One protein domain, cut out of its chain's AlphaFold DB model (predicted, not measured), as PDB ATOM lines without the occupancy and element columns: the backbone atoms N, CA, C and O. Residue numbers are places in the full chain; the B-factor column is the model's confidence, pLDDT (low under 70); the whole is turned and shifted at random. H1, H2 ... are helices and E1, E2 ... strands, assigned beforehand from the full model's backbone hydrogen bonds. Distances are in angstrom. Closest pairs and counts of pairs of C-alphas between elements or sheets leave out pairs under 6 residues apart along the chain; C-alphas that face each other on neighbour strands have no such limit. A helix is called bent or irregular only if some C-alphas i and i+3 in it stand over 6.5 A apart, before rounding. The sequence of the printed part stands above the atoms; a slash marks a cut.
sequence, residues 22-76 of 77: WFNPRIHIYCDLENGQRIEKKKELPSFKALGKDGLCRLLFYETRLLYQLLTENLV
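What this domain is: This is residues 22 to 76 of the 77 residues of an uncharacterized protein of Microcystis wesenbergii TW10 (UniProt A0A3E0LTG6). The model is an open, flat V: a two-stranded hairpin of E1 and E2 makes one arm, and the long helix H1, kinked near its start, folds back to make the other. The arms join at the tight link of residues 46 and 47, and residues 60 to 76 stick out free. The printed part has 55 residues, with two named strands and one named helix in the order E1, E2, H1; the sheet, E1 - E2, is antiparallel and the class is mixed, helices and strands. It is loose, with a radius of gyration of the C-alphas of 14.5 A, and spans 35 by 31 by 14 A.

Where its parts are: Find C-alpha 26 at (-32.709, 5.485, -14.841); from there E1, residues 26 to 34, runs 23.6 A. E2, residues 37 to 45, comes next and runs 24.2 A. Then look for H1, residues 48 to 75, which measures 31.3 A and ends with C-alpha 75 at (-17.762, -12.650, -34.888).

How they stand to each other: Look first at E1 and E2, an antiparallel hairpin at 154 degrees between directions, with a tight link. The facing C-alphas of Ile 29 and Lys 42 are 4.6 A apart. N 28 and O 43, 2.8 A, and N 45 and O 26, 2.7 A, are within hydrogen-bond range. A tight link also joins E2 to H1. H1 has a kink of 88 degrees near residue 55 and is irregular: C-alphas 50 and 53 are 9.3 A apart. In it, 21 of 24 O i to N i+4 pairs are within hydrogen-bond range. E1 and H1 are apart.

The domain as a whole: The C-alphas of Phe 23 and Val 76, the two farthest apart, are separated by 38.5 A. The printed part has no cut and no long link. The mean pLDDT of the printed part is 88.1; look at residue 76 for the one value under 70.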
ATOM      1  N   TRP A  22     -25.484   7.774 -11.575       92.12
ATOM      2  CA  TRP A  22     -25.058   7.409 -10.232       92.12
ATOM      3  C   TRP A  22     -26.032   7.889  -9.167       92.12
ATOM      4  O   TRP A  22     -26.338   7.142  -8.237       92.12
ATOM      5  N   PHE A  23     -26.531   9.115  -9.319       92.06
ATOM      6  CA  PHE A  23     -27.408   9.747  -8.337       92.06
ATOM      7  C   PHE A  23     -28.890   9.654  -8.695       92.06
ATOM      8  O   PHE A  23     -29.710   9.567  -7.786       92.06
ATOM      9  N   ASN A  24     -29.231   9.613  -9.982       91.00
ATOM     10  CA  ASN A  24     -30.620   9.648 -10.434       91.00
ATOM     11  C   ASN A  24     -31.131   8.258 -10.837       91.00
ATOM     12  O   ASN A  24     -30.349   7.442 -11.343       91.00
ATOM     13  N   PRO A  25     -32.436   7.982 -10.653       90.12
ATOM     14  CA  PRO A  25     -33.099   6.854 -11.292       90.12
ATOM     15  C   PRO A  25     -32.890   6.869 -12.807       90.12
ATOM     16  O   PRO A  25     -32.618   7.905 -13.425       90.12
ATOM     17  N   ARG A  26     -32.979   5.693 -13.417       89.25
ATOM     18  CA  ARG A  26     -32.709   5.485 -14.841       89.25
ATOM     19  C   ARG A  26     -33.950   4.911 -15.495       89.25
ATOM     20  O   ARG A  26     -34.547   3.989 -14.962       89.25
ATOM     21  N   ILE A  27     -34.310   5.407 -16.669       87.75
ATOM     22  CA  ILE A  27     -35.420   4.843 -17.437       87.75
ATOM     23  C   ILE A  27     -34.841   3.799 -18.386       87.75
ATOM     24  O   ILE A  27     -34.007   4.119 -19.232       87.75
ATOM     25  N   HIS A  28     -35.264   2.550 -18.227       84.56
ATOM     26  CA  HIS A  28     -34.945   1.458 -19.133       84.56
ATOM     27  C   HIS A  28     -36.128   1.215 -20.060       84.56
ATOM     28  O   HIS A  28     -37.227   0.891 -19.608       84.56
ATOM     29  N   ILE A  29     -35.892   1.393 -21.354       86.00
ATOM     30  CA  ILE A  29     -36.881   1.187 -22.405       86.00
ATOM     31  C   ILE A  29     -36.516  -0.115 -23.110       86.00
ATOM     32  O   ILE A  29     -35.389  -0.254 -23.582       86.00
ATOM     33  N   TYR A  30     -37.440  -1.068 -23.150       83.62
ATOM     34  CA  TYR A  30     -37.243  -2.345 -23.831       83.62
ATOM     35  C   TYR A  30     -38.491  -2.724 -24.619       83.62
ATOM     36  O   TYR A  30     -39.607  -2.382 -24.237       83.62
ATOM     37  N   CYS A  31     -38.291  -3.432 -25.727       84.00
ATOM     38  CA  CYS A  31     -39.386  -3.964 -26.524       84.00
ATOM     39  C   CYS A  31     -39.696  -5.379 -26.054       84.00
ATOM     40  O   CYS A  31     -38.804  -6.226 -26.015       84.00
ATOM     41  N   ASP A  32     -40.955  -5.619 -25.725       84.25
ATOM     42  CA  ASP A  32     -41.468  -6.937 -25.378       84.25
ATOM     43  C   ASP A  32     -42.404  -7.425 -26.486       84.25
ATOM     44  O   ASP A  32     -42.970  -6.615 -27.229       84.25
ATOM     45  N   LEU A  33     -42.541  -8.741 -26.631       86.44
ATOM     46  CA  LEU A  33     -43.437  -9.341 -27.618       86.44
ATOM     47  C   LEU A  33     -44.690  -9.836 -26.897       86.44
ATOM     48  O   LEU A  33     -44.718 -10.940 -26.360       86.44
ATOM     49  N   GLU A  34     -45.736  -9.014 -26.889       85.44
ATOM     50  CA  GLU A  34     -47.036  -9.380 -26.323       85.44
ATOM     51  C   GLU A  34     -48.032  -9.617 -27.458       85.44
ATOM     52  O   GLU A  34     -48.221  -8.773 -28.334       85.44
ATOM     53  N   ASN A  35     -48.650 -10.803 -27.472       81.00
ATOM     54  CA  ASN A  35     -49.639 -11.219 -28.475       81.00
ATOM     55  C   ASN A  35     -49.168 -11.067 -29.938       81.00
ATOM     56  O   ASN A  35     -49.957 -10.757 -30.828       81.00
ATOM     57  N   GLY A  36     -47.871 -11.263 -30.197       81.81
ATOM     58  CA  GLY A  36     -47.289 -11.133 -31.538       81.81
ATOM     59  C   GLY A  36     -46.998  -9.693 -31.978       81.81
ATOM     60  O   GLY A  36     -46.458  -9.500 -33.067       81.81
ATOM     61  N   GLN A  37     -47.293  -8.685 -31.150       86.44
ATOM     62  CA  GLN A  37     -46.925  -7.290 -31.391       86.44
ATOM     63  C   GLN A  37     -45.746  -6.869 -30.509       86.44
ATOM     64  O   GLN A  37     -45.642  -7.251 -29.344       86.44
ATOM     65  N   ARG A  38     -44.842  -6.059 -31.074       86.00
ATOM     66  CA  ARG A  38     -43.754  -5.431 -30.314       86.00
ATOM     67  C   ARG A  38     -44.300  -4.213 -29.582       86.00
ATOM     68  O   ARG A  38     -44.675  -3.238 -30.229       86.00
ATOM     69  N   ILE A  39     -44.308  -4.264 -28.258       90.12
ATOM     70  CA  ILE A  39     -44.748  -3.161 -27.401       90.12
ATOM     71  C   ILE A  39     -43.527  -2.585 -26.686       90.12
ATOM     72  O   ILE A  39     -42.735  -3.319 -26.093       90.12
ATOM     73  N   GLU A  40     -43.367  -1.264 -26.743       90.38
ATOM     74  CA  GLU A  40     -42.336  -0.560 -25.983       90.38
ATOM     75  C   GLU A  40     -42.768  -0.445 -24.516       90.38
ATOM     76  O   GLU A  40     -43.763   0.202 -24.188       90.38
ATOM     77  N   LYS A  41     -41.999  -1.054 -23.616       88.88
ATOM     78  CA  LYS A  41     -42.193  -0.955 -22.171       88.88
ATOM     79  C   LYS A  41     -41.134  -0.045 -21.568       88.88
ATOM     80  O   LYS A  41     -39.944  -0.149 -21.866       88.88
ATOM     81  N   LYS A  42     -41.572   0.827 -20.659       90.38
ATOM     82  CA  LYS A  42     -40.699   1.700 -19.866       90.38
ATOM     83  C   LYS A  42     -40.672   1.197 -18.435       90.38
ATOM     84  O   LYS A  42     -41.716   1.006 -17.818       90.38
ATOM     85  N   LYS A  43     -39.474   0.984 -17.905       89.44
ATOM     86  CA  LYS A  43     -39.254   0.571 -16.521       89.44
ATOM     87  C   LYS A  43     -38.298   1.536 -15.851       89.44
ATOM     88  O   LYS A  43     -37.198   1.772 -16.346       89.44
ATOM     89  N   GLU A  44     -38.704   2.061 -14.706       91.62
ATOM     90  CA  GLU A  44     -37.803   2.824 -13.858       91.62
ATOM     91  C   GLU A  44     -36.859   1.867 -13.123       91.62
ATOM     92  O   GLU A  44     -37.270   0.873 -12.517       91.62
ATOM     93  N   LEU A  45     -35.566   2.141 -13.233       89.25
ATOM     94  CA  LEU A  45     -34.498   1.440 -12.551       89.25
ATOM     95  C   LEU A  45     -33.895   2.351 -11.483       89.25
ATOM     96  O   LEU A  45     -33.742   3.555 -11.705       89.25
ATOM     97  N   PRO A  46     -33.459   1.779 -10.353       91.12
ATOM     98  CA  PRO A  46     -32.766   2.544  -9.334       91.12
ATOM     99  C   PRO A  46     -31.458   3.147  -9.869       91.12
ATOM    100  O   PRO A  46     -30.823   2.644 -10.815       91.12
ATOM    101  N   SER A  47     -31.041   4.229  -9.211       93.19
ATOM    102  CA  SER A  47     -29.721   4.826  -9.401       93.19
ATOM    103  C   SER A  47     -28.618   3.828  -9.045       93.19
ATOM    104  O   SER A  47     -28.830   2.897  -8.262       93.19
ATOM    105  N   PHE A  48     -27.414   4.012  -9.592       91.25
ATOM    106  CA  PHE A  48     -26.305   3.109  -9.258       91.25
ATOM    107  C   PHE A  48     -25.956   3.136  -7.771       91.25
ATOM    108  O   PHE A  48     -25.635   2.093  -7.202       91.25
ATOM    109  N   LYS A  49     -26.089   4.294  -7.115       92.50
ATOM    110  CA  LYS A  49     -25.875   4.403  -5.670       92.50
ATOM    111  C   LYS A  49     -26.861   3.538  -4.871       92.50
ATOM    112  O   LYS A  49     -26.461   2.955  -3.869       92.50
ATOM    113  N   ALA A  50     -28.114   3.433  -5.315       93.00
ATOM    114  CA  ALA A  50     -29.155   2.661  -4.635       93.00
ATOM    115  C   ALA A  50     -29.044   1.139  -4.848       93.00
ATOM    116  O   ALA A  50     -29.613   0.377  -4.073       93.00
ATOM    117  N   LEU A  51     -28.298   0.678  -5.861       90.19
ATOM    118  CA  LEU A  51     -28.093  -0.754  -6.125       90.19
ATOM    119  C   LEU A  51     -27.195  -1.456  -5.092       90.19
ATOM    120  O   LEU A  51     -27.256  -2.679  -4.964       90.19
ATOM    121  N   GLY A  52     -26.342  -0.712  -4.385       91.38
ATOM    122  CA  GLY A  52     -25.333  -1.291  -3.495       91.38
ATOM    123  C   GLY A  52     -24.274  -2.120  -4.237       91.38
ATOM    124  O   GLY A  52     -24.274  -2.226  -5.464       91.38
ATOM    125  N   LYS A  53     -23.333  -2.711  -3.490       93.00
ATOM    126  CA  LYS A  53     -22.204  -3.463  -4.077       93.00
ATOM    127  C   LYS A  53     -22.681  -4.654  -4.912       93.00
ATOM    128  O   LYS A  53     -22.290  -4.783  -6.067       93.00
ATOM    129  N   ASP A  54     -23.578  -5.466  -4.361       92.81
ATOM    130  CA  ASP A  54     -24.052  -6.684  -5.025       92.81
ATOM    131  C   ASP A  54     -24.871  -6.374  -6.280       92.81
ATOM    132  O   ASP A  54     -24.712  -7.034  -7.309       92.81
ATOM    133  N   GLY A  55     -25.713  -5.336  -6.230       90.38
ATOM    134  CA  GLY A  55     -26.488  -4.896  -7.386       90.38
ATOM    135  C   GLY A  55     -25.601  -4.362  -8.512       90.38
ATOM    136  O   GLY A  55     -25.858  -4.662  -9.677       90.38
ATOM    137  N   LEU A  56     -24.524  -3.641  -8.179       91.38
ATOM    138  CA  LEU A  56     -23.544  -3.178  -9.166       91.38
ATOM    139  C   LEU A  56     -22.761  -4.334  -9.793       91.38
ATOM    140  O   LEU A  56     -22.598  -4.355 -11.013       91.38
ATOM    141  N   CYS A  57     -22.328  -5.315  -8.998       91.94
ATOM    142  CA  CYS A  57     -21.650  -6.507  -9.512       91.94
ATOM    143  C   CYS A  57     -22.552  -7.306 -10.459       91.94
ATOM    144  O   CYS A  57     -22.121  -7.689 -11.547       91.94
ATOM    145  N   ARG A  58     -23.820  -7.516 -10.081       91.38
ATOM    146  CA  ARG A  58     -24.804  -8.190 -10.939       91.38
ATOM    147  C   ARG A  58     -25.024  -7.425 -12.236       91.38
ATOM    148  O   ARG A  58     -25.010  -8.037 -13.296       91.38
ATOM    149  N   LEU A  59     -25.190  -6.105 -12.161       89.00
ATOM    150  CA  LEU A  59     -25.356  -5.275 -13.350       89.00
ATOM    151  C   LEU A  59     -24.155  -5.411 -14.295       89.00
ATOM    152  O   LEU A  59     -24.346  -5.692 -15.472       89.00
ATOM    153  N   LEU A  60     -22.931  -5.275 -13.779       90.12
ATOM    154  CA  LEU A  60     -21.715  -5.423 -14.581       90.12
ATOM    155  C   LEU A  60     -21.642  -6.804 -15.245       90.12
ATOM    156  O   LEU A  60     -21.302  -6.909 -16.423       90.12
ATOM    157  N   PHE A  61     -21.996  -7.859 -14.513       92.38
ATOM    158  CA  PHE A  61     -22.049  -9.212 -15.055       92.38
ATOM    159  C   PHE A  61     -23.078  -9.349 -16.190       92.38
ATOM    160  O   PHE A  61     -22.766  -9.919 -17.233       92.38
ATOM    161  N   TYR A  62     -24.285  -8.801 -16.033       88.94
ATOM    162  CA  TYR A  62     -25.301  -8.841 -17.089       88.94
ATOM    163  C   TYR A  62     -24.859  -8.098 -18.355       88.94
ATOM    164  O   TYR A  62     -24.980  -8.649 -19.448       88.94
ATOM    165  N   GLU A  63     -24.311  -6.890 -18.209       87.06
ATOM    166  CA  GLU A  63     -23.851  -6.072 -19.341       87.06
ATOM    167  C   GLU A  63     -22.680  -6.737 -20.079       87.06
ATOM    168  O   GLU A  63     -22.671  -6.822 -21.306       87.06
ATOM    169  N   THR A  64     -21.704  -7.277 -19.341       90.00
ATOM    170  CA  THR A  64     -20.565  -7.998 -19.940       90.00
ATOM    171  C   THR A  64     -21.001  -9.281 -20.642       90.00
ATOM    172  O   THR A  64     -20.492  -9.584 -21.720       90.00
ATOM    173  N   ARG A  65     -21.984 -10.005 -20.091       91.25
ATOM    174  CA  ARG A  65     -22.560 -11.191 -20.735       91.25
ATOM    175  C   ARG A  65     -23.281 -10.838 -22.036       91.25
ATOM    176  O   ARG A  65     -23.068 -11.523 -23.030       91.25
ATOM    177  N   LEU A  66     -24.091  -9.778 -22.043       86.31
ATOM    178  CA  LEU A  66     -24.777  -9.301 -23.250       86.31
ATOM    179  C   LEU A  66     -23.776  -8.872 -24.325       86.31
ATOM    180  O   LEU A  66     -23.911  -9.261 -25.481       86.31
ATOM    181  N   LEU A  67     -22.736  -8.128 -23.939       88.69
ATOM    182  CA  LEU A  67     -21.669  -7.740 -24.857       88.69
ATOM    183  C   LEU A  67     -20.964  -8.967 -25.446       88.69
ATOM    184  O   LEU A  67     -20.710  -9.007 -26.646       88.69
ATOM    185  N   TYR A  68     -20.679  -9.979 -24.624       90.25
ATOM    186  CA  TYR A  68     -20.077 -11.226 -25.089       90.25
ATOM    187  C   TYR A  68     -20.989 -11.984 -26.063       90.25
ATOM    188  O   TYR A  68     -20.509 -12.473 -27.085       90.25
ATOM    189  N   GLN A  69     -22.294 -12.054 -25.787       86.12
ATOM    190  CA  GLN A  69     -23.275 -12.665 -26.691       86.12
ATOM    191  C   GLN A  69     -23.305 -11.942 -28.039       86.12
ATOM    192  O   GLN A  69     -23.128 -12.583 -29.069       86.12
ATOM    193  N   LEU A  70     -23.407 -10.609 -28.028       88.62
ATOM    194  CA  LEU A  70     -23.377  -9.792 -29.243       88.62
ATOM    195  C   LEU A  70     -22.077  -9.975 -30.028       88.62
ATOM    196  O   LEU A  70     -22.108 -10.126 -31.246       88.62
ATOM    197  N   LEU A  71     -20.930  -9.976 -29.346       89.25
ATOM    198  CA  LEU A  71     -19.640 -10.226 -29.986       89.25
ATOM    199  C   LEU A  71     -19.603 -11.616 -30.618       89.25
ATOM    200  O   LEU A  71     -19.178 -11.740 -31.757       89.25
ATOM    201  N   THR A  72     -20.083 -12.640 -29.917       89.31
ATOM    202  CA  THR A  72     -20.112 -14.017 -30.427       89.31
ATOM    203  C   THR A  72     -21.019 -14.131 -31.653       89.31
ATOM    204  O   THR A  72     -20.588 -14.663 -32.667       89.31
ATOM    205  N   GLU A  73     -22.226 -13.567 -31.617       87.44
ATOM    206  CA  GLU A  73     -23.158 -13.569 -32.757       87.44
ATOM    207  C   GLU A  73     -22.621 -12.820 -33.986       87.44
ATOM    208  O   GLU A  73     -22.952 -13.169 -35.115       87.44
ATOM    209  N   ASN A  74     -21.799 -11.783 -33.789       82.62
ATOM    210  CA  ASN A  74     -21.260 -10.979 -34.890       82.62
ATOM    211  C   ASN A  74     -19.884 -11.451 -35.391       82.62
ATOM    212  O   ASN A  74     -19.544 -11.174 -36.543       82.62
ATOM    213  N   LEU A  75     -19.089 -12.120 -34.547       75.56
ATOM    214  CA  LEU A  75     -17.762 -12.650 -34.888       75.56
ATOM    215  C   LEU A  75     -17.811 -14.096 -35.387       75.56
ATOM    216  O   LEU A  75     -16.939 -14.483 -36.159       75.56
ATOM    217  N   VAL A  76     -18.807 -14.885 -34.978       59.66
ATOM    218  CA  VAL A  76     -19.086 -16.197 -35.577       59.66
ATOM    219  C   VAL A  76     -19.874 -15.957 -36.868       59.66
ATOM    220  O   VAL A  76     -21.096 -16.087 -36.913       59.66
TER     221      VAL A  76